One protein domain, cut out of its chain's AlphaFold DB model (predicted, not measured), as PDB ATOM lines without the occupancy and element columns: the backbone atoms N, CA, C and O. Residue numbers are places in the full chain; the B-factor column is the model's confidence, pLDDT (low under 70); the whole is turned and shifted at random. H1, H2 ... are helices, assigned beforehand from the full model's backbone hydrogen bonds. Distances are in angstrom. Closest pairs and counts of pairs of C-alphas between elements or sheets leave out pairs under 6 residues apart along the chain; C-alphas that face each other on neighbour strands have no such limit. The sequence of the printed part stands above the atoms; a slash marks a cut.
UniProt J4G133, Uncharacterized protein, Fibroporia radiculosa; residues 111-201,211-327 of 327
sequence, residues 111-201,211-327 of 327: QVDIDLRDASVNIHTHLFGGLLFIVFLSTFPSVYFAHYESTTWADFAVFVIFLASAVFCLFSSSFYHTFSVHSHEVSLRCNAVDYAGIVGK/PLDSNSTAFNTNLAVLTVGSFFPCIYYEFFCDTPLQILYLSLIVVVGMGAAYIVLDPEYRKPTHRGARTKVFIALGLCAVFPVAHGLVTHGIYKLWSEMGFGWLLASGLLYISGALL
ATOM      1  N   GLN A 111      23.191 -44.833   8.886       31.03
ATOM      2  CA  GLN A 111      24.412 -44.569   8.122       31.03
ATOM      3  C   GLN A 111      24.130 -43.716   6.874       31.03
ATOM      4  O   GLN A 111      24.827 -42.740   6.630       31.03
ATOM      5  N   VAL A 112      23.053 -44.008   6.138       36.75
ATOM      6  CA  VAL A 112      22.613 -43.199   4.986       36.75
ATOM      7  C   VAL A 112      22.291 -41.750   5.377       36.75
ATOM      8  O   VAL A 112      22.570 -40.838   4.599       36.75
ATOM      9  N   ASP A 113      21.726 -41.533   6.566       39.12
ATOM     10  CA  ASP A 113      21.444 -40.196   7.104       39.12
ATOM     11  C   ASP A 113      22.732 -39.461   7.534       39.12
ATOM     12  O   ASP A 113      22.830 -38.248   7.375       39.12
ATOM     13  N   ILE A 114      23.753 -40.187   8.011       42.28
ATOM     14  CA  ILE A 114      25.067 -39.628   8.378       42.28
ATOM     15  C   ILE A 114      25.826 -39.129   7.140       42.28
ATOM     16  O   ILE A 114      26.279 -37.992   7.139       42.28
ATOM     17  N   ASP A 115      25.887 -39.890   6.049       45.19
ATOM     18  CA  ASP A 115      26.730 -39.497   4.904       45.19
ATOM     19  C   ASP A 115      26.077 -38.391   4.034       45.19
ATOM     20  O   ASP A 115      26.755 -37.502   3.507       45.19
ATOM     21  N   LEU A 116      24.738 -38.378   3.919       48.75
ATOM     22  CA  LEU A 116      24.005 -37.239   3.336       48.75
ATOM     23  C   LEU A 116      24.189 -35.976   4.180       48.75
ATOM     24  O   LEU A 116      24.288 -34.867   3.638       48.75
ATOM     25  N   ARG A 117      24.245 -36.149   5.504       51.62
ATOM     26  CA  ARG A 117      24.551 -35.081   6.444       51.62
ATOM     27  C   ARG A 117      25.992 -34.614   6.283       51.62
ATOM     28  O   ARG A 117      26.168 -33.410   6.256       51.62
ATOM     29  N   ASP A 118      26.973 -35.476   6.058       56.59
ATOM     30  CA  ASP A 118      28.381 -35.074   5.921       56.59
ATOM     31  C   ASP A 118      28.631 -34.226   4.665       56.59
ATOM     32  O   ASP A 118      29.199 -33.134   4.743       56.59
ATOM     33  N   ALA A 119      28.116 -34.644   3.505       57.75
ATOM     34  CA  ALA A 119      28.253 -33.851   2.283       57.75
ATOM     35  C   ALA A 119      27.482 -32.520   2.355       57.75
ATOM     36  O   ALA A 119      27.951 -31.494   1.860       57.75
ATOM     37  N   SER A 120      26.301 -32.518   2.981       67.25
ATOM     38  CA  SER A 120      25.524 -31.300   3.222       67.25
ATOM     39  C   SER A 120      26.221 -30.380   4.226       67.25
ATOM     40  O   SER A 120      26.313 -29.176   3.993       67.25
ATOM     41  N   VAL A 121      26.760 -30.929   5.314       73.75
ATOM     42  CA  VAL A 121      27.506 -30.195   6.337       73.75
ATOM     43  C   VAL A 121      28.704 -29.518   5.696       73.75
ATOM     44  O   VAL A 121      28.811 -28.312   5.854       73.75
ATOM     45  N   ASN A 122      29.510 -30.213   4.889       74.00
ATOM     46  CA  ASN A 122      30.659 -29.605   4.206       74.00
ATOM     47  C   ASN A 122      30.262 -28.437   3.289       74.00
ATOM     48  O   ASN A 122      30.939 -27.410   3.261       74.00
ATOM     49  N   ILE A 123      29.148 -28.556   2.558       77.25
ATOM     50  CA  ILE A 123      28.648 -27.468   1.703       77.25
ATOM     51  C   ILE A 123      28.256 -26.261   2.559       77.25
ATOM     52  O   ILE A 123      28.691 -25.143   2.274       77.25
ATOM     53  N   HIS A 124      27.452 -26.478   3.602       77.62
ATOM     54  CA  HIS A 124      26.905 -25.405   4.429       77.62
ATOM     55  C   HIS A 124      27.969 -24.755   5.317       77.62
ATOM     56  O   HIS A 124      28.004 -23.530   5.405       77.62
ATOM     57  N   THR A 125      28.857 -25.528   5.948       82.44
ATOM     58  CA  THR A 125      29.921 -24.993   6.812       82.44
ATOM     59  C   THR A 125      30.847 -24.076   6.026       82.44
ATOM     60  O   THR A 125      31.158 -22.977   6.487       82.44
ATOM     61  N   HIS A 126      31.221 -24.469   4.808       81.62
ATOM     62  CA  HIS A 126      32.089 -23.662   3.961       81.62
ATOM     63  C   HIS A 126      31.337 -22.487   3.324       81.62
ATOM     64  O   HIS A 126      31.877 -21.385   3.279       81.62
ATOM     65  N   LEU A 127      30.076 -22.657   2.906       84.88
ATOM     66  CA  LEU A 127      29.279 -21.562   2.337       84.88
ATOM     67  C   LEU A 127      28.991 -20.464   3.368       84.88
ATOM     68  O   LEU A 127      29.226 -19.287   3.096       84.88
ATOM     69  N   PHE A 128      28.503 -20.835   4.556       89.19
ATOM     70  CA  PHE A 128      28.238 -19.875   5.629       89.19
ATOM     71  C   PHE A 128      29.529 -19.213   6.113       89.19
ATOM     72  O   PHE A 128      29.540 -18.000   6.323       89.19
ATOM     73  N   GLY A 129      30.622 -19.976   6.220       89.00
ATOM     74  CA  GLY A 129      31.946 -19.421   6.494       89.00
ATOM     75  C   GLY A 129      32.373 -18.405   5.431       89.00
ATOM     76  O   GLY A 129      32.744 -17.285   5.763       89.00
ATOM     77  N   GLY A 130      32.259 -18.749   4.147       88.75
ATOM     78  CA  GLY A 130      32.602 -17.856   3.041       88.75
ATOM     79  C   GLY A 130      31.794 -16.556   3.068       88.75
ATOM     80  O   GLY A 130      32.368 -15.475   2.948       88.75
ATOM     81  N   LEU A 131      30.478 -16.638   3.286       93.19
ATOM     82  CA  LEU A 131      29.609 -15.462   3.415       93.19
ATOM     83  C   LEU A 131      30.013 -14.573   4.597       93.19
ATOM     84  O   LEU A 131      30.061 -13.352   4.449       93.19
ATOM     85  N   LEU A 132      30.354 -15.167   5.743       93.44
ATOM     86  CA  LEU A 132      30.862 -14.429   6.899       93.44
ATOM     87  C   LEU A 132      32.156 -13.673   6.558       93.44
ATOM     88  O   LEU A 132      32.277 -12.488   6.864       93.44
ATOM     89  N   PHE A 133      33.097 -14.318   5.866       92.75
ATOM     90  CA  PHE A 133      34.343 -13.674   5.443       92.75
ATOM     91  C   PHE A 133      34.134 -12.590   4.372       92.75
ATOM     92  O   PHE A 133      34.881 -11.615   4.366       92.75
ATOM     93  N   ILE A 134      33.100 -12.676   3.523       94.25
ATOM     94  CA  ILE A 134      32.694 -11.570   2.631       94.25
ATOM     95  C   ILE A 134      32.188 -10.374   3.439       94.25
ATOM     96  O   ILE A 134      32.528  -9.226   3.134       94.25
ATOM     97  N   VAL A 135      31.378 -10.616   4.474       95.19
ATOM     98  CA  VAL A 135      30.934  -9.547   5.378       95.19
ATOM     99  C   VAL A 135      32.148  -8.897   6.037       95.19
ATOM    100  O   VAL A 135      32.257  -7.675   6.008       95.19
ATOM    101  N   PHE A 136      33.114  -9.671   6.536       94.50
ATOM    102  CA  PHE A 136      34.361  -9.107   7.063       94.50
ATOM    103  C   PHE A 136      35.133  -8.318   6.004       94.50
ATOM    104  O   PHE A 136      35.470  -7.168   6.255       94.50
ATOM    105  N   LEU A 137      35.338  -8.862   4.801       93.69
ATOM    106  CA  LEU A 137      36.049  -8.187   3.708       93.69
ATOM    107  C   LEU A 137      35.395  -6.858   3.295       93.69
ATOM    108  O   LEU A 137      36.092  -5.905   2.964       93.69
ATOM    109  N   SER A 138      34.066  -6.776   3.327       93.50
ATOM    110  CA  SER A 138      33.331  -5.558   2.959       93.50
ATOM    111  C   SER A 138      33.233  -4.529   4.089       93.50
ATOM    112  O   SER A 138      33.140  -3.334   3.814       93.50
ATOM    113  N   THR A 139      33.268  -4.965   5.352       93.81
ATOM    114  CA  THR A 139      33.038  -4.092   6.519       93.81
ATOM    115  C   THR A 139      34.307  -3.707   7.270       93.81
ATOM    116  O   THR A 139      34.329  -2.653   7.902       93.81
ATOM    117  N   PHE A 140      35.390  -4.487   7.187       92.00
ATOM    118  CA  PHE A 140      36.613  -4.191   7.938       92.00
ATOM    119  C   PHE A 140      37.198  -2.787   7.688       92.00
ATOM    120  O   PHE A 140      37.671  -2.191   8.659       92.00
ATOM    121  N   PRO A 141      37.141  -2.190   6.474       89.25
ATOM    122  CA  PRO A 141      37.759  -0.886   6.248       89.25
ATOM    123  C   PRO A 141      36.996   0.226   6.971       89.25
ATOM    124  O   PRO A 141      37.600   1.122   7.555       89.25
ATOM    125  N   SER A 142      35.662   0.157   6.976       87.31
ATOM    126  CA  SER A 142      34.814   1.151   7.634       87.31
ATOM    127  C   SER A 142      34.759   0.962   9.149       87.31
ATOM    128  O   SER A 142      34.720   1.945   9.882       87.31
ATOM    129  N   VAL A 143      34.788  -0.284   9.628       87.94
ATOM    130  CA  VAL A 143      34.715  -0.592  11.062       87.94
ATOM    131  C   VAL A 143      36.054  -0.352  11.757       87.94
ATOM    132  O   VAL A 143      36.083   0.290  12.802       87.94
ATOM    133  N   TYR A 144      37.162  -0.832  11.185       84.25
ATOM    134  CA  TYR A 144      38.464  -0.801  11.856       84.25
ATOM    135  C   TYR A 144      39.367   0.331  11.372       84.25
ATOM    136  O   TYR A 144      40.024   0.953  12.197       84.25
ATOM    137  N   PHE A 145      39.398   0.643  10.074       82.50
ATOM    138  CA  PHE A 145      40.388   1.580   9.518       82.50
ATOM    139  C   PHE A 145      39.924   3.024   9.393       82.50
ATOM    140  O   PHE A 145      40.750   3.928   9.475       82.50
ATOM    141  N   ALA A 146      38.617   3.277   9.313       79.19
ATOM    142  CA  ALA A 146      38.090   4.643   9.275       79.19
ATOM    143  C   ALA A 146      38.420   5.482  10.529       79.19
ATOM    144  O   ALA A 146      38.255   6.698  10.505       79.19
ATOM    145  N   HIS A 147      38.873   4.847  11.615       80.25
ATOM    146  CA  HIS A 147      39.115   5.490  12.909       80.25
ATOM    147  C   HIS A 147      40.592   5.844  13.155       80.25
ATOM    148  O   HIS A 147      40.880   6.572  14.103       80.25
ATOM    149  N   TYR A 148      41.525   5.357  12.326       82.69
ATOM    150  CA  TYR A 148      42.964   5.564  12.523       82.69
ATOM    151  C   TYR A 148      43.572   6.362  11.367       82.69
ATOM    152  O   TYR A 148      43.714   5.855  10.254       82.69
ATOM    153  N   GLU A 149      43.996   7.598  11.647       75.06
ATOM    154  CA  GLU A 149      44.624   8.495  10.660       75.06
ATOM    155  C   GLU A 149      45.980   7.985  10.143       75.06
ATOM    156  O   GLU A 149      46.406   8.347   9.050       75.06
ATOM    157  N   SER A 150      46.653   7.113  10.900       79.81
ATOM    158  CA  SER A 150      47.940   6.510  10.533       79.81
ATOM    159  C   SER A 150      47.826   5.309   9.583       79.81
ATOM    160  O   SER A 150      48.842   4.686   9.284       79.81
ATOM    161  N   THR A 151      46.618   4.948   9.137       84.25
ATOM    162  CA  THR A 151      46.405   3.772   8.279       84.25
ATOM    163  C   THR A 151      46.929   4.020   6.869       84.25
ATOM    164  O   THR A 151      46.551   4.989   6.212       84.25
ATOM    165  N   THR A 152      47.757   3.107   6.364       89.94
ATOM    166  CA  THR A 152      48.273   3.161   4.994       89.94
ATOM    167  C   THR A 152      47.549   2.173   4.074       89.94
ATOM    168  O   THR A 152      46.799   1.296   4.503       89.94
ATOM    169  N   TRP A 153      47.797   2.273   2.765       89.69
ATOM    170  CA  TRP A 153      47.291   1.288   1.802       89.69
ATOM    171  C   TRP A 153      47.886  -0.114   2.025       89.69
ATOM    172  O   TRP A 153      47.273  -1.100   1.618       89.69
ATOM    173  N   ALA A 154      49.061  -0.215   2.660       90.88
ATOM    174  CA  ALA A 154      49.705  -1.491   2.946       90.88
ATOM    175  C   ALA A 154      48.966  -2.247   4.060       90.88
ATOM    176  O   ALA A 154      48.715  -3.441   3.907       90.88
ATOM    177  N   ASP A 155      48.514  -1.538   5.103       91.25
ATOM    178  CA  ASP A 155      47.619  -2.073   6.140       91.25
ATOM    179  C   ASP A 155      46.346  -2.655   5.512       91.25
ATOM    180  O   ASP A 155      45.935  -3.775   5.803       91.25
ATOM    181  N   PHE A 156      45.752  -1.927   4.563       92.19
ATOM    182  CA  PHE A 156      44.610  -2.417   3.795       92.19
ATOM    183  C   PHE A 156      44.945  -3.672   2.985       92.19
ATOM    184  O   PHE A 156      44.218  -4.665   3.055       92.19
ATOM    185  N   ALA A 157      46.059  -3.665   2.254       93.31
ATOM    186  CA  ALA A 157      46.453  -4.774   1.396       93.31
ATOM    187  C   ALA A 157      46.641  -6.088   2.171       93.31
ATOM    188  O   ALA A 157      46.146  -7.122   1.724       93.31
ATOM    189  N   VAL A 158      47.301  -6.069   3.336       94.31
ATOM    190  CA  VAL A 158      47.585  -7.305   4.091       94.31
ATOM    191  C   VAL A 158      46.317  -7.983   4.614       94.31
ATOM    192  O   VAL A 158      46.203  -9.206   4.529       94.31
ATOM    193  N   PHE A 159      45.324  -7.214   5.071       93.69
ATOM    194  CA  PHE A 159      44.035  -7.776   5.480       93.69
ATOM    195  C   PHE A 159      43.178  -8.204   4.292       93.69
ATOM    196  O   PHE A 159      42.531  -9.246   4.375       93.69
ATOM    197  N   VAL A 160      43.195  -7.467   3.173       94.19
ATOM    198  CA  VAL A 160      42.505  -7.907   1.949       94.19
ATOM    199  C   VAL A 160      43.071  -9.233   1.458       94.19
ATOM    200  O   VAL A 160      42.286 -10.113   1.128       94.19
ATOM    201  N   ILE A 161      44.395  -9.411   1.444       93.50
ATOM    202  CA  ILE A 161      45.030 -10.674   1.036       93.50
ATOM    203  C   ILE A 161      44.534 -11.828   1.914       93.50
ATOM    204  O   ILE A 161      44.070 -12.840   1.387       93.50
ATOM    205  N   PHE A 162      44.558 -11.662   3.239       94.25
ATOM    206  CA  PHE A 162      44.056 -12.679   4.162       94.25
ATOM    207  C   PHE A 162      42.561 -12.968   3.952       94.25
ATOM    208  O   PHE A 162      42.176 -14.113   3.710       94.25
ATOM    209  N   LEU A 163      41.703 -11.948   3.989       93.81
ATOM    210  CA  LEU A 163      40.254 -12.126   3.897       93.81
ATOM    211  C   LEU A 163      39.828 -12.659   2.520       93.81
ATOM    212  O   LEU A 163      38.996 -13.560   2.450       93.81
ATOM    213  N   ALA A 164      40.432 -12.180   1.431       92.12
ATOM    214  CA  ALA A 164      40.177 -12.694   0.088       92.12
ATOM    215  C   ALA A 164      40.650 -14.146  -0.070       92.12
ATOM    216  O   ALA A 164      39.942 -14.937  -0.692       92.12
ATOM    217  N   SER A 165      41.786 -14.527   0.532       90.44
ATOM    218  CA  SER A 165      42.246 -15.924   0.541       90.44
ATOM    219  C   SER A 165      41.255 -16.855   1.251       90.44
ATOM    220  O   SER A 165      40.968 -17.942   0.751       90.44
ATOM    221  N   ALA A 166      40.661 -16.406   2.363       88.75
ATOM    222  CA  ALA A 166      39.648 -17.155   3.105       88.75
ATOM    223  C   ALA A 166      38.335 -17.283   2.326       88.75
ATOM    224  O   ALA A 166      37.795 -18.385   2.217       88.75
ATOM    225  N   VAL A 167      37.853 -16.189   1.723       90.50
ATOM    226  CA  VAL A 167      36.684 -16.213   0.829       90.50
ATOM    227  C   VAL A 167      36.927 -17.192  -0.317       90.50
ATOM    228  O   VAL A 167      36.111 -18.084  -0.537       90.50
ATOM    229  N   PHE A 168      38.061 -17.072  -1.010       86.81
ATOM    230  CA  PHE A 168      38.405 -17.957  -2.115       86.81
ATOM    231  C   PHE A 168      38.425 -19.423  -1.672       86.81
ATOM    232  O   PHE A 168      37.737 -20.237  -2.281       86.81
ATOM    233  N   CYS A 169      39.126 -19.755  -0.582       86.12
ATOM    234  CA  CYS A 169      39.241 -21.120  -0.062       86.12
ATOM    235  C   CYS A 169      37.880 -21.740   0.305       86.12
ATOM    236  O   CYS A 169      37.607 -22.896  -0.021       86.12
ATOM    237  N   LEU A 170      37.014 -20.985   0.982       85.31
ATOM    238  CA  LEU A 170      35.728 -21.493   1.465       85.31
ATOM    239  C   LEU A 170      34.698 -21.621   0.333       85.31
ATOM    240  O   LEU A 170      34.005 -22.636   0.240       85.31
ATOM    241  N   PHE A 171      34.619 -20.641  -0.574       84.31
ATOM    242  CA  PHE A 171      33.685 -20.704  -1.703       84.31
ATOM    243  C   PHE A 171      34.065 -21.760  -2.729       84.31
ATOM    244  O   PHE A 171      33.187 -22.494  -3.171       84.31
ATOM    245  N   SER A 172      35.345 -21.854  -3.091       76.25
ATOM    246  CA  SER A 172      35.839 -22.888  -4.011       76.25
ATOM    247  C   SER A 172      35.549 -24.287  -3.462       76.25
ATOM    248  O   SER A 172      34.952 -25.112  -4.146       76.25
ATOM    249  N   SER A 173      35.792 -24.518  -2.169       78.50
ATOM    250  CA  SER A 173      35.477 -25.798  -1.533       78.50
ATOM    251  C   SER A 173      33.968 -26.099  -1.451       78.50
ATOM    252  O   SER A 173      33.550 -27.227  -1.729       78.50
ATOM    253  N   SER A 174      33.125 -25.112  -1.124       78.19
ATOM    254  CA  SER A 174      31.662 -25.292  -1.129       78.19
ATOM    255  C   SER A 174      31.123 -25.557  -2.542       78.19
ATOM    256  O   SER A 174      30.296 -26.454  -2.750       78.19
ATOM    257  N   PHE A 175      31.638 -24.825  -3.536       77.06
ATOM    258  CA  PHE A 175      31.347 -25.029  -4.951       77.06
ATOM    259  C   PHE A 175      31.726 -26.454  -5.359       77.06
ATOM    260  O   PHE A 175      30.878 -27.215  -5.818       77.06
ATOM    261  N   TYR A 176      32.950 -26.885  -5.077       70.69
ATOM    262  CA  TYR A 176      33.404 -28.239  -5.355       70.69
ATOM    263  C   TYR A 176      32.462 -29.321  -4.790       70.69
ATOM    264  O   TYR A 176      31.965 -30.167  -5.539       70.69
ATOM    265  N   HIS A 177      32.118 -29.266  -3.499       70.38
ATOM    266  CA  HIS A 177      31.220 -30.258  -2.892       70.38
ATOM    267  C   HIS A 177      29.797 -30.233  -3.469       70.38
ATOM    268  O   HIS A 177      29.132 -31.276  -3.511       70.38
ATOM    269  N   THR A 178      29.350 -29.078  -3.963       71.62
ATOM    270  CA  THR A 178      28.058 -28.918  -4.639       71.62
ATOM    271  C   THR A 178      28.039 -29.622  -5.997       71.62
ATOM    272  O   THR A 178      27.085 -30.332  -6.311       71.62
ATOM    273  N   PHE A 179      29.101 -29.474  -6.794       69.88
ATOM    274  CA  PHE A 179      29.148 -29.967  -8.176       69.88
ATOM    275  C   PHE A 179      29.801 -31.352  -8.332       69.88
ATOM    276  O   PHE A 179      29.655 -31.981  -9.383       69.88
ATOM    277  N   SER A 180      30.449 -31.873  -7.283       64.75
ATOM    278  CA  SER A 180      31.151 -33.173  -7.266       64.75
ATOM    279  C   SER A 180      30.305 -34.379  -7.706       64.75
ATOM    280  O   SER A 180      30.848 -35.393  -8.135       64.75
ATOM    281  N   VAL A 181      28.974 -34.280  -7.635       64.62
ATOM    282  CA  VAL A 181      28.031 -35.365  -7.958       64.62
ATOM    283  C   VAL A 181      27.405 -35.262  -9.350       64.62
ATOM    284  O   VAL A 181      26.628 -36.133  -9.725       64.62
ATOM    285  N   HIS A 182      27.698 -34.216 -10.123       62.31
ATOM    286  CA  HIS A 182      27.001 -33.981 -11.389       62.31
ATOM    287  C   HIS A 182      27.419 -34.988 -12.472       62.31
ATOM    288  O   HIS A 182      26.645 -35.820 -12.942       62.31
ATOM    289  N   SER A 183      28.685 -34.955 -12.863       66.75
ATOM    290  CA  SER A 183      29.239 -35.897 -13.829       66.75
ATOM    291  C   SER A 183      30.744 -35.983 -13.657       66.75
ATOM    292  O   SER A 183      31.358 -35.087 -13.084       66.75
ATOM    293  N   HIS A 184      31.341 -37.044 -14.193       61.16
ATOM    294  CA  HIS A 184      32.789 -37.225 -14.182       61.16
ATOM    295  C   HIS A 184      33.532 -36.005 -14.763       61.16
ATOM    296  O   HIS A 184      34.429 -35.463 -14.131       61.16
ATOM    297  N   GLU A 185      33.085 -35.506 -15.920       64.31
ATOM    298  CA  GLU A 185      33.673 -34.333 -16.580       64.31
ATOM    299  C   GLU A 185      33.513 -33.047 -15.751       64.31
ATOM    300  O   GLU A 185      34.440 -32.247 -15.654       64.31
ATOM    301  N   VAL A 186      32.349 -32.841 -15.124       64.88
ATOM    302  CA  VAL A 186      32.114 -31.658 -14.282       64.88
ATOM    303  C   VAL A 186      32.906 -31.749 -12.985       64.88
ATOM    304  O   VAL A 186      33.511 -30.760 -12.600       64.88
ATOM    305  N   SER A 187      32.992 -32.921 -12.359       64.12
ATOM    306  CA  SER A 187      33.835 -33.134 -11.181       64.12
ATOM    307  C   SER A 187      35.306 -32.845 -11.498       64.12
ATOM    308  O   SER A 187      35.965 -32.125 -10.753       64.12
ATOM    309  N   LEU A 188      35.815 -33.296 -12.651       60.53
ATOM    310  CA  LEU A 188      37.171 -32.973 -13.109       60.53
ATOM    311  C   LEU A 188      37.375 -31.470 -13.355       60.53
ATOM    312  O   LEU A 188      38.413 -30.929 -12.983       60.53
ATOM    313  N   ARG A 189      36.395 -30.775 -13.945       63.38
ATOM    314  CA  ARG A 189      36.472 -29.323 -14.189       63.38
ATOM    315  C   ARG A 189      36.319 -28.489 -12.923       63.38
ATOM    316  O   ARG A 189      37.018 -27.497 -12.783       63.38
ATOM    317  N   CYS A 190      35.434 -28.868 -12.008       63.44
ATOM    318  CA  CYS A 190      35.286 -28.216 -10.708       63.44
ATOM    319  C   CYS A 190      36.552 -28.398  -9.883       63.44
ATOM    320  O   CYS A 190      37.055 -27.420  -9.347       63.44
ATOM    321  N   ASN A 191      37.137 -29.599  -9.928       60.75
ATOM    322  CA  ASN A 191      38.489 -29.801  -9.445       60.75
ATOM    323  C   ASN A 191      39.451 -28.830 -10.121       60.75
ATOM    324  O   ASN A 191      40.130 -28.123  -9.402       60.75
ATOM    325  N   ALA A 192      39.483 -28.748 -11.461       54.59
ATOM    326  CA  ALA A 192      40.360 -27.852 -12.232       54.59
ATOM    327  C   ALA A 192      40.218 -26.358 -11.854       54.59
ATOM    328  O   ALA A 192      41.214 -25.638 -11.804       54.59
ATOM    329  N   VAL A 193      39.002 -25.887 -11.567       55.31
ATOM    330  CA  VAL A 193      38.726 -24.508 -11.125       55.31
ATOM    331  C   VAL A 193      39.357 -24.222  -9.762       55.31
ATOM    332  O   VAL A 193      39.895 -23.133  -9.576       55.31
ATOM    333  N   ASP A 194      39.416 -25.209  -8.868       53.66
ATOM    334  CA  ASP A 194      40.147 -25.082  -7.602       53.66
ATOM    335  C   ASP A 194      41.680 -24.973  -7.809       53.66
ATOM    336  O   ASP A 194      42.385 -24.474  -6.935       53.66
ATOM    337  N   TYR A 195      42.222 -25.351  -8.981       47.78
ATOM    338  CA  TYR A 195      43.634 -25.105  -9.350       47.78
ATOM    339  C   TYR A 195      43.856 -23.714  -9.964       47.78
ATOM    340  O   TYR A 195      44.963 -23.172  -9.904       47.78
ATOM    341  N   ALA A 196      42.830 -23.130 -10.595       43.56
ATOM    342  CA  ALA A 196      42.959 -21.919 -11.409       43.56
ATOM    343  C   ALA A 196      43.302 -20.657 -10.592       43.56
ATOM    344  O   ALA A 196      43.682 -19.639 -11.170       43.56
ATOM    345  N   GLY A 197      43.217 -20.728  -9.259       42.50
ATOM    346  CA  GLY A 197      43.558 -19.636  -8.348       42.50
ATOM    347  C   GLY A 197      45.045 -19.268  -8.266       42.50
ATOM    348  O   GLY A 197      45.346 -18.196  -7.752       42.50
ATOM    349  N   ILE A 198      45.983 -20.096  -8.759       41.47
ATOM    350  CA  ILE A 198      47.430 -19.815  -8.607       41.47
ATOM    351  C   ILE A 198      48.218 -19.814  -9.923       41.47
ATOM    352  O   ILE A 198      49.187 -19.066 -10.035       41.47
ATOM    353  N   VAL A 199      47.837 -20.583 -10.949       37.16
ATOM    354  CA  VAL A 199      48.650 -20.670 -12.177       37.16
ATOM    355  C   VAL A 199      47.791 -20.456 -13.413       37.16
ATOM    356  O   VAL A 199      47.156 -21.362 -13.950       37.16
ATOM    357  N   GLY A 200      47.807 -19.216 -13.894       36.16
ATOM    358  CA  GLY A 200      47.418 -18.916 -15.257       36.16
ATOM    359  C   GLY A 200      48.383 -19.588 -16.236       36.16
ATOM    360  O   GLY A 200      49.573 -19.290 -16.224       36.16
ATOM    361  N   LYS A 201      47.796 -20.404 -17.122       29.83
ATOM    362  CA  LYS A 201      48.285 -20.943 -18.407       29.83
ATOM    363  C   LYS A 201      48.950 -22.334 -18.460       29.83
ATOM    364  O   LYS A 201      50.021 -22.561 -17.919       29.83
ATOM    365  N   PRO A 211      40.647 -41.035 -12.445       43.53
ATOM    366  CA  PRO A 211      39.635 -40.136 -11.872       43.53
ATOM    367  C   PRO A 211      39.654 -39.935 -10.350       43.53
ATOM    368  O   PRO A 211      38.991 -39.040  -9.838       43.53
ATOM    369  N   LEU A 212      40.359 -40.800  -9.620       42.97
ATOM    370  CA  LEU A 212      40.468 -40.768  -8.155       42.97
ATOM    371  C   LEU A 212      41.374 -39.631  -7.645       42.97
ATOM    372  O   LEU A 212      41.388 -39.334  -6.451       42.97
ATOM    373  N   ASP A 213      42.120 -38.990  -8.548       47.50
ATOM    374  CA  ASP A 213      43.281 -38.159  -8.222       47.50
ATOM    375  C   ASP A 213      42.994 -36.640  -8.243       47.50
ATOM    376  O   ASP A 213      43.817 -35.839  -7.792       47.50
ATOM    377  N   SER A 214      41.830 -36.204  -8.742       48.59
ATOM    378  CA  SER A 214      41.516 -34.775  -8.908       48.59
ATOM    379  C   SER A 214      40.979 -34.116  -7.632       48.59
ATOM    380  O   SER A 214      41.413 -33.010  -7.305       48.59
ATOM    381  N   ASN A 215      40.127 -34.829  -6.885       48.88
ATOM    382  CA  ASN A 215      39.392 -34.370  -5.692       48.88
ATOM    383  C   ASN A 215      40.297 -33.861  -4.567       48.88
ATOM    384  O   ASN A 215      39.975 -32.912  -3.856       48.88
ATOM    385  N   SER A 216      41.455 -34.495  -4.393       50.41
ATOM    386  CA  SER A 216      42.335 -34.146  -3.289       50.41
ATOM    387  C   SER A 216      43.146 -32.876  -3.536       50.41
ATOM    388  O   SER A 216      43.605 -32.264  -2.580       50.41
ATOM    389  N   THR A 217      43.365 -32.498  -4.790       51.94
ATOM    390  CA  THR A 217      44.395 -31.524  -5.179       51.94
ATOM    391  C   THR A 217      43.874 -30.088  -5.172       51.94
ATOM    392  O   THR A 217      44.569 -29.165  -4.748       51.94
ATOM    393  N   ALA A 218      42.607 -29.939  -5.550       53.75
ATOM    394  CA  ALA A 218      41.772 -28.768  -5.340       53.75
ATOM    395  C   ALA A 218      41.855 -28.227  -3.899       53.75
ATOM    396  O   ALA A 218      42.281 -27.101  -3.643       53.75
ATOM    397  N   PHE A 219      41.535 -29.097  -2.939       57.91
ATOM    398  CA  PHE A 219      41.537 -28.789  -1.512       57.91
ATOM    399  C   PHE A 219      42.908 -28.317  -1.006       57.91
ATOM    400  O   PHE A 219      43.011 -27.324  -0.286       57.91
ATOM    401  N   ASN A 220      43.975 -28.995  -1.424       61.53
ATOM    402  CA  ASN A 220      45.330 -28.666  -0.998       61.53
ATOM    403  C   ASN A 220      45.791 -27.287  -1.498       61.53
ATOM    404  O   ASN A 220      46.483 -26.561  -0.786       61.53
ATOM    405  N   THR A 221      45.400 -26.909  -2.712       67.31
ATOM    406  CA  THR A 221      45.761 -25.610  -3.294       67.31
ATOM    407  C   THR A 221      45.101 -24.476  -2.517       67.31
ATOM    408  O   THR A 221      45.769 -23.531  -2.104       67.31
ATOM    409  N   ASN A 222      43.810 -24.622  -2.216       73.00
ATOM    410  CA  ASN A 222      43.049 -23.668  -1.410       73.00
ATOM    411  C   ASN A 222      43.631 -23.506   0.001       73.00
ATOM    412  O   ASN A 222      43.794 -22.382   0.484       73.00
ATOM    413  N   LEU A 223      44.026 -24.620   0.627       74.94
ATOM    414  CA  LEU A 223      44.690 -24.613   1.927       74.94
ATOM    415  C   LEU A 223      46.034 -23.870   1.883       74.94
ATOM    416  O   LEU A 223      46.326 -23.098   2.796       74.94
ATOM    417  N   ALA A 224      46.833 -24.048   0.825       80.62
ATOM    418  CA  ALA A 224      48.097 -23.328   0.652       80.62
ATOM    419  C   ALA A 224      47.880 -21.808   0.559       80.62
ATOM    420  O   ALA A 224      48.559 -21.051   1.252       80.62
ATOM    421  N   VAL A 225      46.904 -21.367  -0.247       85.25
ATOM    422  CA  VAL A 225      46.566 -19.941  -0.424       85.25
ATOM    423  C   VAL A 225      46.118 -19.315   0.890       85.25
ATOM    424  O   VAL A 225      46.620 -18.255   1.259       85.25
ATOM    425  N   LEU A 226      45.215 -19.980   1.616       86.94
ATOM    426  CA  LEU A 226      44.734 -19.504   2.913       86.94
ATOM    427  C   LEU A 226      45.854 -19.460   3.960       86.94
ATOM    428  O   LEU A 226      45.979 -18.479   4.692       86.94
ATOM    429  N   THR A 227      46.699 -20.495   3.999       86.62
ATOM    430  CA  THR A 227      47.825 -20.567   4.939       86.62
ATOM    431  C   THR A 227      48.779 -19.399   4.701       86.62
ATOM    432  O   THR A 227      49.024 -18.613   5.612       86.62
ATOM    433  N   VAL A 228      49.247 -19.213   3.462       90.75
ATOM    434  CA  VAL A 228      50.141 -18.103   3.096       90.75
ATOM    435  C   VAL A 228      49.477 -16.748   3.346       90.75
ATOM    436  O   VAL A 228      50.092 -15.879   3.956       90.75
ATOM    437  N   GLY A 229      48.217 -16.575   2.936       90.44
ATOM    438  CA  GLY A 229      47.469 -15.330   3.113       90.44
ATOM    439  C   GLY A 229      47.319 -14.919   4.577       90.44
ATOM    440  O   GLY A 229      47.439 -13.738   4.895       90.44
ATOM    441  N   SER A 230      47.136 -15.881   5.488       91.00
ATOM    442  CA  SER A 230      47.014 -15.599   6.925       91.00
ATOM    443  C   SER A 230      48.301 -15.076   7.575       91.00
ATOM    444  O   SER A 230      48.225 -14.350   8.564       91.00
ATOM    445  N   PHE A 231      49.473 -15.348   6.990       91.44
ATOM    446  CA  PHE A 231      50.750 -14.830   7.489       91.44
ATOM    447  C   PHE A 231      51.006 -13.358   7.160       91.44
ATOM    448  O   PHE A 231      51.807 -12.727   7.850       91.44
ATOM    449  N   PHE A 232      50.336 -12.791   6.150       93.69
ATOM    450  CA  PHE A 232      50.555 -11.403   5.731       93.69
ATOM    451  C   PHE A 232      50.319 -10.388   6.857       93.69
ATOM    452  O   PHE A 232      51.266  -9.675   7.190       93.69
ATOM    453  N   PRO A 233      49.122 -10.310   7.476       92.19
ATOM    454  CA  PRO A 233      48.888  -9.355   8.555       92.19
ATOM    455  C   PRO A 233      49.754  -9.659   9.786       92.19
ATOM    456  O   PRO A 233      50.272  -8.730  10.398       92.19
ATOM    457  N   CYS A 234      49.972 -10.938  10.120       90.50
ATOM    458  CA  CYS A 234      50.794 -11.328  11.270       90.50
ATOM    459  C   CYS A 234      52.233 -10.809  11.154       90.50
ATOM    460  O   CYS A 234      52.691 -10.089  12.036       90.50
ATOM    461  N   ILE A 235      52.923 -11.118  10.052       92.56
ATOM    462  CA  ILE A 235      54.323 -10.713   9.844       92.56
ATOM    463  C   ILE A 235      54.423  -9.197   9.625       92.56
ATOM    464  O   ILE A 235      55.369  -8.570  10.103       92.56
ATOM    465  N   TYR A 236      53.449  -8.597   8.929       93.88
ATOM    466  CA  TYR A 236      53.407  -7.153   8.686       93.88
ATOM    467  C   TYR A 236      53.390  -6.352   9.991       93.88
ATOM    468  O   TYR A 236      54.217  -5.460  10.161       93.88
ATOM    469  N   TYR A 237      52.494  -6.685  10.925       91.00
ATOM    470  CA  TYR A 237      52.427  -5.976  12.206       91.00
ATOM    471  C   TYR A 237      53.515  -6.409  13.188       91.00
ATOM    472  O   TYR A 237      53.906  -5.613  14.039       91.00
ATOM    473  N   GLU A 238      54.046  -7.629  13.063       90.62
ATOM    474  CA  GLU A 238      55.157  -8.090  13.898       90.62
ATOM    475  C   GLU A 238      56.455  -7.332  13.646       90.62
ATOM    476  O   GLU A 238      57.131  -6.945  14.597       90.62
ATOM    477  N   PHE A 239      56.772  -7.054  12.384       92.50
ATOM    478  CA  PHE A 239      57.980  -6.327  11.997       92.50
ATOM    479  C   PHE A 239      57.663  -4.935  11.441       92.50
ATOM    480  O   PHE A 239      58.415  -4.414  10.623       92.50
ATOM    481  N   PHE A 240      56.586  -4.299  11.912       90.44
ATOM    482  CA  PHE A 240      56.133  -2.995  11.411       90.44
ATOM    483  C   PHE A 240      57.229  -1.914  11.459       90.44
ATOM    484  O   PHE A 240      57.332  -1.072  10.569       90.44
ATOM    485  N   CYS A 241      58.079  -1.951  12.490       90.44
ATOM    486  CA  CYS A 241      59.193  -1.015  12.662       90.44
ATOM    487  C   CYS A 241      60.493  -1.443  11.948       90.44
ATOM    488  O   CYS A 241      61.438  -0.657  11.912       90.44
ATOM    489  N   ASP A 242      60.563  -2.661  11.402       92.81
ATOM    490  CA  ASP A 242      61.743  -3.235  10.739       92.81
ATOM    491  C   ASP A 242      61.362  -3.776   9.353       92.81
ATOM    492  O   ASP A 242      61.109  -4.965   9.137       92.81
ATOM    493  N   THR A 243      61.315  -2.862   8.383       93.00
ATOM    494  CA  THR A 243      60.935  -3.172   7.001       93.00
ATOM    495  C   THR A 243      61.822  -4.245   6.343       93.00
ATOM    496  O   THR A 243      61.278  -5.090   5.628       93.00
ATOM    497  N   PRO A 244      63.159  -4.277   6.546       95.38
ATOM    498  CA  PRO A 244      63.996  -5.362   6.031       95.38
ATOM    499  C   PRO A 244      63.564  -6.755   6.504       95.38
ATOM    500  O   PRO A 244      63.412  -7.655   5.674       95.38
ATOM    501  N   LEU A 245      63.334  -6.941   7.810       93.94
ATOM    502  CA  LEU A 245      62.882  -8.228   8.350       93.94
ATOM    503  C   LEU A 245      61.468  -8.572   7.883       93.94
ATOM    504  O   LEU A 245      61.203  -9.717   7.512       93.94
ATOM    505  N   GLN A 246      60.588  -7.576   7.825       94.69
ATOM    506  CA  GLN A 246      59.234  -7.731   7.312       94.69
ATOM    507  C   GLN A 246      59.228  -8.287   5.878       94.69
ATOM    508  O   GLN A 246      58.564  -9.287   5.599       94.69
ATOM    509  N   ILE A 247      60.000  -7.686   4.963       94.19
ATOM    510  CA  ILE A 247      60.097  -8.139   3.564       94.19
ATOM    511  C   ILE A 247      60.742  -9.528   3.483       94.19
ATOM    512  O   ILE A 247      60.288 -10.375   2.709       94.19
ATOM    513  N   LEU A 248      61.778  -9.791   4.283       95.31
ATOM    514  CA  LEU A 248      62.446 -11.092   4.316       95.31
ATOM    515  C   LEU A 248      61.469 -12.215   4.689       95.31
ATOM    516  O   LEU A 248      61.361 -13.196   3.958       95.31
ATOM    517  N   TYR A 249      60.726 -12.072   5.786       95.06
ATOM    518  CA  TYR A 249      59.799 -13.114   6.230       95.06
ATOM    519  C   TYR A 249      58.571 -13.244   5.317       95.06
ATOM    520  O   TYR A 249      58.154 -14.368   5.034       95.06
ATOM    521  N   LEU A 250      58.039 -12.135   4.787       94.31
ATOM    522  CA  LEU A 250      56.945 -12.173   3.805       94.31
ATOM    523  C   LEU A 250      57.371 -12.839   2.487       94.31
ATOM    524  O   LEU A 250      56.621 -13.626   1.913       94.31
ATOM    525  N   SER A 251      58.582 -12.569   2.001       94.25
ATOM    526  CA  SER A 251      59.091 -13.238   0.798       94.25
ATOM    527  C   SER A 251      59.354 -14.725   1.047       94.25
ATOM    528  O   SER A 251      58.985 -15.556   0.217       94.25
ATOM    529  N   LEU A 252      59.902 -15.081   2.213       93.31
ATOM    530  CA  LEU A 252      60.147 -16.470   2.591       93.31
ATOM    531  C   LEU A 252      58.849 -17.283   2.648       93.31
ATOM    532  O   LEU A 252      58.805 -18.369   2.074       93.31
ATOM    533  N   ILE A 253      57.785 -16.771   3.281       92.44
ATOM    534  CA  ILE A 253      56.519 -17.516   3.374       92.44
ATOM    535  C   ILE A 253      55.875 -17.728   2.001       92.44
ATOM    536  O   ILE A 253      55.342 -18.804   1.736       92.44
ATOM    537  N   VAL A 254      55.984 -16.753   1.093       91.56
ATOM    538  CA  VAL A 254      55.510 -16.903  -0.288       91.56
ATOM    539  C   VAL A 254      56.316 -17.976  -1.022       91.56
ATOM    540  O   VAL A 254      55.728 -18.844  -1.666       91.56
ATOM    541  N   VAL A 255      57.646 -17.978  -0.895       90.88
ATOM    542  CA  VAL A 255      58.514 -18.985  -1.534       90.88
ATOM    543  C   VAL A 255      58.234 -20.391  -0.999       90.88
ATOM    544  O   VAL A 255      58.047 -21.318  -1.788       90.88
ATOM    545  N   VAL A 256      58.159 -20.562   0.322       90.56
ATOM    546  CA  VAL A 256      57.859 -21.865   0.941       90.56
ATOM    547  C   VAL A 256      56.436 -22.310   0.594       90.56
ATOM    548  O   VAL A 256      56.225 -23.479   0.283       90.56
ATOM    549  N   GLY A 257      55.473 -21.387   0.559       88.56
ATOM    550  CA  GLY A 257      54.099 -21.650   0.134       88.56
ATOM    551  C   GLY A 257      53.993 -22.120  -1.317       88.56
ATOM    552  O   GLY A 257      53.300 -23.098  -1.595       88.56
ATOM    553  N   MET A 258      54.736 -21.497  -2.237       85.75
ATOM    554  CA  MET A 258      54.834 -21.962  -3.625       85.75
ATOM    555  C   MET A 258      55.479 -23.348  -3.717       85.75
ATOM    556  O   MET A 258      55.003 -24.187  -4.478       85.75
ATOM    557  N   GLY A 259      56.525 -23.618  -2.931       85.81
ATOM    558  CA  GLY A 259      57.147 -24.942  -2.860       85.81
ATOM    559  C   GLY A 259      56.186 -26.016  -2.339       85.81
ATOM    560  O   GLY A 259      56.100 -27.101  -2.913       85.81
ATOM    561  N   ALA A 260      55.412 -25.703  -1.298       85.38
ATOM    562  CA  ALA A 260      54.377 -26.583  -0.768       85.38
ATOM    563  C   ALA A 260      53.282 -26.860  -1.809       85.38
ATOM    564  O   ALA A 260      52.925 -28.017  -2.025       85.38
ATOM    565  N   ALA A 261      52.804 -25.821  -2.504       81.56
ATOM    566  CA  ALA A 261      51.855 -25.977  -3.599       81.56
ATOM    567  C   ALA A 261      52.437 -26.867  -4.706       81.56
ATOM    568  O   ALA A 261      51.798 -27.833  -5.098       81.56
ATOM    569  N   TYR A 262      53.672 -26.622  -5.144       82.56
ATOM    570  CA  TYR A 262      54.336 -27.433  -6.166       82.56
ATOM    571  C   TYR A 262      54.394 -28.923  -5.796       82.56
ATOM    572  O   TYR A 262      53.997 -29.765  -6.598       82.56
ATOM    573  N   ILE A 263      54.823 -29.252  -4.571       81.06
ATOM    574  CA  ILE A 263      54.915 -30.645  -4.102       81.06
ATOM    575  C   ILE A 263      53.535 -31.299  -4.059       81.06
ATOM    576  O   ILE A 263      53.378 -32.454  -4.440       81.06
ATOM    577  N   VAL A 264      52.522 -30.584  -3.574       71.81
ATOM    578  CA  VAL A 264      51.198 -31.174  -3.371       71.81
ATOM    579  C   VAL A 264      50.379 -31.247  -4.668       71.81
ATOM    580  O   VAL A 264      49.475 -32.077  -4.785       71.81
ATOM    581  N   LEU A 265      50.717 -30.417  -5.655       69.88
ATOM    582  CA  LEU A 265      50.171 -30.475  -7.010       69.88
ATOM    583  C   LEU A 265      50.794 -31.597  -7.858       69.88
ATOM    584  O   LEU A 265      50.217 -31.961  -8.886       69.88
ATOM    585  N   ASP A 266      51.938 -32.152  -7.444       74.06
ATOM    586  CA  ASP A 266      52.638 -33.197  -8.186       74.06
ATOM    587  C   ASP A 266      51.777 -34.468  -8.357       74.06
ATOM    588  O   ASP A 266      51.202 -34.966  -7.380       74.06
ATOM    589  N   PRO A 267      51.716 -35.046  -9.576       68.25
ATOM    590  CA  PRO A 267      50.945 -36.242  -9.874       68.25
ATOM    591  C   PRO A 267      51.086 -37.419  -8.917       68.25
ATOM    592  O   PRO A 267      50.088 -38.091  -8.653       68.25
ATOM    593  N   GLU A 268      52.286 -37.657  -8.401       73.31
ATOM    594  CA  GLU A 268      52.597 -38.782  -7.526       73.31
ATOM    595  C   GLU A 268      52.041 -38.567  -6.112       73.31
ATOM    596  O   GLU A 268      51.462 -39.480  -5.510       73.31
ATOM    597  N   TYR A 269      52.129 -37.335  -5.604       68.62
ATOM    598  CA  TYR A 269      51.651 -36.951  -4.272       68.62
ATOM    599  C   TYR A 269      50.119 -36.854  -4.174       68.62
ATOM    600  O   TYR A 269      49.562 -36.788  -3.072       68.62
ATOM    601  N   ARG A 270      49.402 -36.909  -5.304       60.16
ATOM    602  CA  ARG A 270      47.926 -36.912  -5.345       60.16
ATOM    603  C   ARG A 270      47.299 -38.235  -4.909       60.16
ATOM    604  O   ARG A 270      46.177 -38.224  -4.396       60.16
ATOM    605  N   LYS A 271      48.026 -39.349  -5.041       65.12
ATOM    606  CA  LYS A 271      47.507 -40.690  -4.740       65.12
ATOM    607  C   LYS A 271      47.056 -40.803  -3.273       65.12
ATOM    608  O   LYS A 271      47.725 -40.262  -2.387       65.12
ATOM    609  N   PRO A 272      45.982 -41.561  -2.969       64.50
ATOM    610  CA  PRO A 272      45.520 -41.790  -1.596       64.50
ATOM    611  C   PRO A 272      46.606 -42.324  -0.649       64.50
ATOM    612  O   PRO A 272      46.605 -41.999   0.536       64.50
ATOM    613  N   THR A 273      47.577 -43.073  -1.178       72.06
ATOM    614  CA  THR A 273      48.740 -43.595  -0.444       72.06
ATOM    615  C   THR A 273      49.622 -42.497   0.158       72.06
ATOM    616  O   THR A 273      50.272 -42.718   1.175       72.06
ATOM    617  N   HIS A 274      49.630 -41.299  -0.435       72.94
ATOM    618  CA  HIS A 274      50.468 -40.169  -0.034       72.94
ATOM    619  C   HIS A 274      49.717 -39.111   0.789       72.94
ATOM    620  O   HIS A 274      50.263 -38.035   1.040       72.94
ATOM    621  N   ARG A 275      48.502 -39.411   1.285       72.38
ATOM    622  CA  ARG A 275      47.719 -38.515   2.165       72.38
ATOM    623  C   ARG A 275      48.560 -37.921   3.294       72.38
ATOM    624  O   ARG A 275      48.643 -36.703   3.414       72.38
ATOM    625  N   GLY A 276      49.269 -38.771   4.036       78.31
ATOM    626  CA  GLY A 276      50.124 -38.332   5.140       78.31
ATOM    627  C   GLY A 276      51.333 -37.496   4.705       78.31
ATOM    628  O   GLY A 276      51.804 -36.666   5.476       78.31
ATOM    629  N   ALA A 277      51.842 -37.668   3.481       80.19
ATOM    630  CA  ALA A 277      52.935 -36.842   2.970       80.19
ATOM    631  C   ALA A 277      52.473 -35.398   2.726       80.19
ATOM    632  O   ALA A 277      53.165 -34.463   3.120       80.19
ATOM    633  N   ARG A 278      51.270 -35.209   2.171       78.69
ATOM    634  CA  ARG A 278      50.681 -33.876   1.966       78.69
ATOM    635  C   ARG A 278      50.405 -33.167   3.286       78.69
ATOM    636  O   ARG A 278      50.790 -32.015   3.449       78.69
ATOM    637  N   THR A 279      49.829 -33.880   4.253       80.12
ATOM    638  CA  THR A 279      49.619 -33.362   5.611       80.12
ATOM    639  C   THR A 279      50.936 -32.888   6.233       80.12
ATOM    640  O   THR A 279      50.997 -31.790   6.777       80.12
ATOM    641  N   LYS A 280      52.026 -33.657   6.085       85.44
ATOM    642  CA  LYS A 280      53.359 -33.251   6.567       85.44
ATOM    643  C   LYS A 280      53.873 -31.979   5.891       85.44
ATOM    644  O   LYS A 280      54.468 -31.158   6.579       85.44
ATOM    645  N   VAL A 281      53.641 -31.799   4.588       86.31
ATOM    646  CA  VAL A 281      54.030 -30.572   3.865       86.31
ATOM    647  C   VAL A 281      53.298 -29.350   4.428       86.31
ATOM    648  O   VAL A 281      53.942 -28.344   4.712       86.31
ATOM    649  N   PHE A 282      51.985 -29.439   4.670       81.75
ATOM    650  CA  PHE A 282      51.220 -28.331   5.261       81.75
ATOM    651  C   PHE A 282      51.582 -28.055   6.719       81.75
ATOM    652  O   PHE A 282      51.708 -26.894   7.104       81.75
ATOM    653  N   ILE A 283      51.822 -29.096   7.521       85.12
ATOM    654  CA  ILE A 283      52.327 -28.929   8.890       85.12
ATOM    655  C   ILE A 283      53.695 -28.236   8.861       85.12
ATOM    656  O   ILE A 283      53.915 -27.302   9.625       85.12
ATOM    657  N   ALA A 284      54.601 -28.634   7.963       87.06
ATOM    658  CA  ALA A 284      55.908 -27.995   7.822       87.06
ATOM    659  C   ALA A 284      55.799 -26.524   7.382       87.06
ATOM    660  O   ALA A 284      56.511 -25.677   7.923       87.06
ATOM    661  N   LEU A 285      54.879 -26.208   6.462       85.69
ATOM    662  CA  LEU A 285      54.568 -24.830   6.074       85.69
ATOM    663  C   LEU A 285      54.060 -24.017   7.275       85.69
ATOM    664  O   LEU A 285      54.538 -22.913   7.499       85.69
ATOM    665  N   GLY A 286      53.160 -24.563   8.094       82.06
ATOM    666  CA  GLY A 286      52.702 -23.896   9.318       82.06
ATOM    667  C   GLY A 286      53.821 -23.705  10.350       82.06
ATOM    668  O   GLY A 286      53.944 -22.638  10.947       82.06
ATOM    669  N   LEU A 287      54.693 -24.701  10.526       85.00
ATOM    670  CA  LEU A 287      55.814 -24.642  11.470       85.00
ATOM    671  C   LEU A 287      56.896 -23.633  11.072       85.00
ATOM    672  O   LEU A 287      57.639 -23.182  11.942       85.00
ATOM    673  N   CYS A 288      56.983 -23.216   9.804       88.19
ATOM    674  CA  CYS A 288      57.932 -22.168   9.421       88.19
ATOM    675  C   CYS A 288      57.623 -20.818  10.101       88.19
ATOM    676  O   CYS A 288      58.532 -20.013  10.297       88.19
ATOM    677  N   ALA A 289      56.385 -20.623  10.572       84.31
ATOM    678  CA  ALA A 289      55.965 -19.485  11.387       84.31
ATOM    679  C   ALA A 289      56.672 -19.388  12.743       84.31
ATOM    680  O   ALA A 289      56.721 -18.317  13.338       84.31
ATOM    681  N   VAL A 290      57.235 -20.493  13.240       88.75
ATOM    682  CA  VAL A 290      57.972 -20.498  14.509       88.75
ATOM    683  C   VAL A 290      59.189 -19.574  14.431       88.75
ATOM    684  O   VAL A 290      59.536 -18.959  15.431       88.75
ATOM    685  N   PHE A 291      59.812 -19.426  13.257       91.69
ATOM    686  CA  PHE A 291      60.977 -18.557  13.083       91.69
ATOM    687  C   PHE A 291      60.674 -17.060  13.274       91.69
ATOM    688  O   PHE A 291      61.329 -16.465  14.132       91.69
ATOM    689  N   PRO A 292      59.730 -16.431  12.537       91.69
ATOM    690  CA  PRO A 292      59.378 -15.030  12.769       91.69
ATOM    691  C   PRO A 292      58.868 -14.811  14.194       91.69
ATOM    692  O   PRO A 292      59.380 -13.924  14.863       91.69
ATOM    693  N   VAL A 293      58.021 -15.706  14.714       89.81
ATOM    694  CA  VAL A 293      57.500 -15.623  16.089       89.81
ATOM    695  C   VAL A 293      58.608 -15.673  17.142       89.81
ATOM    696  O   VAL A 293      58.605 -14.900  18.099       89.81
ATOM    697  N   ALA A 294      59.573 -16.586  17.002       91.56
ATOM    698  CA  ALA A 294      60.703 -16.674  17.923       91.56
ATOM    699  C   ALA A 294      61.578 -15.417  17.849       91.56
ATOM    700  O   ALA A 294      62.041 -14.932  18.880       91.56
ATOM    701  N   HIS A 295      61.772 -14.866  16.651       93.38
ATOM    702  CA  HIS A 295      62.478 -13.605  16.473       93.38
ATOM    703  C   HIS A 295      61.715 -12.461  17.160       93.38
ATOM    704  O   HIS A 295      62.301 -11.765  17.987       93.38
ATOM    705  N   GLY A 296      60.407 -12.329  16.921       88.94
ATOM    706  CA  GLY A 296      59.553 -11.339  17.570       88.94
ATOM    707  C   GLY A 296      59.554 -11.452  19.095       88.94
ATOM    708  O   GLY A 296      59.630 -10.435  19.780       88.94
ATOM    709  N   LEU A 297      59.560 -12.672  19.644       90.31
ATOM    710  CA  LEU A 297      59.695 -12.914  21.085       90.31
ATOM    711  C   LEU A 297      61.016 -12.384  21.649       90.31
ATOM    712  O   LEU A 297      61.026 -11.821  22.744       90.31
ATOM    713  N   VAL A 298      62.119 -12.567  20.921       91.88
ATOM    714  CA  VAL A 298      63.451 -12.110  21.342       91.88
ATOM    715  C   VAL A 298      63.578 -10.590  21.235       91.88
ATOM    716  O   VAL A 298      64.174  -9.976  22.118       91.88
ATOM    717  N   THR A 299      63.021  -9.971  20.192       89.75
ATOM    718  CA  THR A 299      63.162  -8.525  19.951       89.75
ATOM    719  C   THR A 299      62.175  -7.679  20.745       89.75
ATOM    720  O   THR A 299      62.556  -6.636  21.274       89.75
ATOM    721  N   HIS A 300      60.918  -8.110  20.857       88.62
ATOM    722  CA  HIS A 300      59.847  -7.336  21.494       88.62
ATOM    723  C   HIS A 300      59.535  -7.784  22.927       88.62
ATOM    724  O   HIS A 300      58.950  -7.020  23.698       88.62
ATOM    725  N   GLY A 301      59.918  -9.009  23.295       89.12
ATOM    726  CA  GLY A 301      59.582  -9.619  24.577       89.12
ATOM    727  C   GLY A 301      58.151 -10.174  24.634       89.12
ATOM    728  O   GLY A 301      57.236  -9.732  23.939       89.12
ATOM    729  N   ILE A 302      57.937 -11.149  25.522       87.69
ATOM    730  CA  ILE A 302      56.668 -11.891  25.635       87.69
ATOM    731  C   ILE A 302      55.468 -11.010  26.016       87.69
ATOM    732  O   ILE A 302      54.358 -11.254  25.549       87.69
ATOM    733  N   TYR A 303      55.679  -9.981  26.844       88.88
ATOM    734  CA  TYR A 303      54.596  -9.127  27.340       88.88
ATOM    735  C   TYR A 303      53.923  -8.356  26.197       88.88
ATOM    736  O   TYR A 303      52.703  -8.398  26.056       88.88
ATOM    737  N   LYS A 304      54.726  -7.726  25.330       87.25
ATOM    738  CA  LYS A 304      54.226  -6.981  24.171       87.25
ATOM    739  C   LYS A 304      53.506  -7.900  23.181       87.25
ATOM    740  O   LYS A 304      52.405  -7.582  22.739       87.25
ATOM    741  N   LEU A 305      54.073  -9.079  22.910       85.06
ATOM    742  CA  LEU A 305      53.447 -10.069  22.028       85.06
ATOM    743  C   LEU A 305      52.067 -10.509  22.539       85.06
ATOM    744  O   LEU A 305      51.111 -10.601  21.766       85.06
ATOM    745  N   TRP A 306      51.947 -10.761  23.843       88.00
ATOM    746  CA  TRP A 306      50.697 -11.223  24.441       88.00
ATOM    747  C   TRP A 306      49.621 -10.134  24.492       88.00
ATOM    748  O   TRP A 306      48.462 -10.411  24.182       88.00
ATOM    749  N   SER A 307      49.992  -8.913  24.884       84.56
ATOM    750  CA  SER A 307      49.042  -7.827  25.149       84.56
ATOM    751  C   SER A 307      48.662  -7.010  23.914       84.56
ATOM    752  O   SER A 307      47.526  -6.552  23.838       84.56
ATOM    753  N   GLU A 308      49.574  -6.823  22.957       82.00
ATOM    754  CA  GLU A 308      49.360  -5.914  21.817       82.00
ATOM    755  C   GLU A 308      49.185  -6.663  20.492       82.00
ATOM    756  O   GLU A 308      48.442  -6.216  19.625       82.00
ATOM    757  N   MET A 309      49.836  -7.818  20.335       78.38
ATOM    758  CA  MET A 309      49.951  -8.500  19.036       78.38
ATOM    759  C   MET A 309      49.072  -9.749  18.921       78.38
ATOM    760  O   MET A 309      49.113 -10.460  17.919       78.38
ATOM    761  N   GLY A 310      48.269 -10.040  19.951       83.69
ATOM    762  CA  GLY A 310      47.335 -11.162  19.936       83.69
ATOM    763  C   GLY A 310      48.014 -12.534  19.926       83.69
ATOM    764  O   GLY A 310      47.435 -13.493  19.421       83.69
ATOM    765  N   PHE A 311      49.216 -12.662  20.500       85.44
ATOM    766  CA  PHE A 311      49.994 -13.907  20.480       85.44
ATOM    767  C   PHE A 311      49.228 -15.135  21.012       85.44
ATOM    768  O   PHE A 311      49.369 -16.233  20.479       85.44
ATOM    769  N   GLY A 312      48.340 -14.958  21.998       88.06
ATOM    770  CA  GLY A 312      47.461 -16.038  22.469       88.06
ATOM    771  C   GLY A 312      46.514 -16.574  21.383       88.06
ATOM    772  O   GLY A 312      46.323 -17.785  21.274       88.06
ATOM    773  N   TRP A 313      45.972 -15.695  20.534       89.50
ATOM    774  CA  TRP A 313      45.131 -16.083  19.394       89.50
ATOM    775  C   TRP A 313      45.935 -16.782  18.301       89.50
ATOM    776  O   TRP A 313      45.437 -17.726  17.692       89.50
ATOM    777  N   LEU A 314      47.189 -16.373  18.095       86.06
ATOM    778  CA  LEU A 314      48.102 -17.044  17.171       86.06
ATOM    779  C   LEU A 314      48.370 -18.495  17.606       86.06
ATOM    780  O   LEU A 314      48.274 -19.406  16.787       86.06
ATOM    781  N   LEU A 315      48.633 -18.727  18.898       87.88
ATOM    782  CA  LEU A 315      48.823 -20.077  19.445       87.88
ATOM    783  C   LEU A 315      47.550 -20.923  19.344       87.88
ATOM    784  O   LEU A 315      47.617 -22.078  18.924       87.88
ATOM    785  N   ALA A 316      46.392 -20.354  19.687       89.69
ATOM    786  CA  ALA A 316      45.110 -21.041  19.552       89.69
ATOM    787  C   ALA A 316      44.833 -21.435  18.091       89.69
ATOM    788  O   ALA A 316      44.453 -22.574  17.823       89.69
ATOM    789  N   SER A 317      45.093 -20.529  17.144       87.69
ATOM    790  CA  SER A 317      44.992 -20.800  15.708       87.69
ATOM    791  C   SER A 317      45.935 -21.929  15.281       87.69
ATOM    792  O   SER A 317      45.491 -22.903  14.677       87.69
ATOM    793  N   GLY A 318      47.214 -21.874  15.667       84.12
ATOM    794  CA  GLY A 318      48.192 -22.920  15.351       84.12
ATOM    795  C   GLY A 318      47.798 -24.303  15.885       84.12
ATOM    796  O   GLY A 318      47.920 -25.301  15.174       84.12
ATOM    797  N   LEU A 319      47.251 -24.368  17.104       87.50
ATOM    798  CA  LEU A 319      46.725 -25.609  17.680       87.50
ATOM    799  C   LEU A 319      45.522 -26.145  16.900       87.50
ATOM    800  O   LEU A 319      45.449 -27.352  16.670       87.50
ATOM    801  N   LEU A 320      44.602 -25.277  16.468       87.75
ATOM    802  CA  LEU A 320      43.464 -25.672  15.635       87.75
ATOM    803  C   LEU A 320      43.918 -26.200  14.270       87.75
ATOM    804  O   LEU A 320      43.407 -27.227  13.830       87.75
ATOM    805  N   TYR A 321      44.916 -25.570  13.642       81.81
ATOM    806  CA  TYR A 321      45.504 -26.042  12.383       81.81
ATOM    807  C   TYR A 321      46.122 -27.439  12.520       81.81
ATOM    808  O   TYR A 321      45.835 -28.320  11.711       81.81
ATOM    809  N   ILE A 322      46.938 -27.669  13.556       81.50
ATOM    810  CA  ILE A 322      47.569 -28.978  13.788       81.50
ATOM    811  C   ILE A 322      46.512 -30.030  14.130       81.50
ATOM    812  O   ILE A 322      46.555 -31.134  13.597       81.50
ATOM    813  N   SER A 323      45.545 -29.688  14.983       84.06
ATOM    814  CA  SER A 323      44.473 -30.611  15.371       84.06
ATOM    815  C   SER A 323      43.622 -31.005  14.165       84.06
ATOM    816  O   SER A 323      43.366 -32.185  13.969       84.06
ATOM    817  N   GLY A 324      43.247 -30.037  13.323       80.94
ATOM    818  CA  GLY A 324      42.500 -30.288  12.093       80.94
ATOM    819  C   GLY A 324      43.276 -31.122  11.073       80.94
ATOM    820  O   GLY A 324      42.676 -31.928  10.380       80.94
ATOM    821  N   ALA A 325      44.604 -30.981  11.004       73.19
ATOM    822  CA  ALA A 325      45.450 -31.775  10.111       73.19
ATOM    823  C   ALA A 325      45.622 -33.243  10.554       73.19
ATOM    824  O   ALA A 325      46.014 -34.081   9.743       73.19
ATOM    825  N   LEU A 326      45.400 -33.539  11.839       76.69
ATOM    826  CA  LEU A 326      45.526 -34.882  12.414       76.69
ATOM    827  C   LEU A 326      44.215 -35.685  12.386       76.69
ATOM    828  O   LEU A 326      44.268 -36.896  12.603       76.69
ATOM    829  N   LEU A 327      43.079 -35.016  12.155       76.31
ATOM    830  CA  LEU A 327      41.758 -35.622  11.956       76.31
ATOM    831  C   LEU A 327      41.587 -36.089  10.504       76.31
ATOM    832  O   LEU A 327      40.988 -37.171  10.325       76.31
TER     833      LEU A 327
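AT A GLANCE: This is residues 111 to 201 and 211 to 327 of the 327 residues of an uncharacterized protein of Fibroporia radiculosa (UniProt J4G133). Long helices stand side by side in a bundle that curves like an open horseshoe, from H1 through H2, H4, H5 and H6 to H9, with its mouth between H1 and H9. H3 packs on one end of H2 and H4, H7 nearly continues H6, and short H8 turns across the end between H7 and H9. The 208 printed residues include nine named helices, H1 to H9 in order, and no named strand: all helix, compact, radius of gyration of the C-alphas 18.5 A, spans 53 by 39 by 36 A.

HOW THE PARTS SIT: Start at H1, residues 111 to 145, kinked by 48 degrees near residue 139; it forms a hairpin with H2, residues 153 to 179, C-alphas of Ile 123 and Ser 174 closest at 4.7 A. H3, residues 184 to 195, touches H2 at Cys 190 and Tyr 176, C-alphas 5.7 A apart. H4, residues 215 to 238, touches H2 opposite ways at a shallow tilt of 17 degrees, C-alphas of Gly 229 and Phe 162 closest at 4.4 A. H5, residues 243 to 265, forms hairpins with H4 and with H6, residues 272 to 287. H7, residues 290 to 300, is about perpendicular to H8, residues 302 to 307, at 88 degrees. H9, residues 311 to 326, touches H6 with residues 318 to 325 alone; H1 and H9 are apart. Every O i to N i+4 pair is within hydrogen-bond range in H3, H5, H7, H8 and H9, against 29 of 31 in H1, 22 of 23 in H2, 15 of 20 in H4 and 10 of 12 in H6.

IN THESE COORDINATES: Find C-alpha 111 at (24.412, -44.569, 8.122); H1 runs 48.9 A from there. H2 spans 37.5 A, H4 36.4 A and H5 32.5 A. H9 ends at C-alpha 326, (45.526, -34.882, 12.414).

THE WHOLE: Residues 202 to 210 are cut out, with C-alphas 201 and 211 22.0 A apart. No link printed whole is long. Low pLDDT, under 70, includes residues 111 to 120, 179 to 201 and 211 to 221.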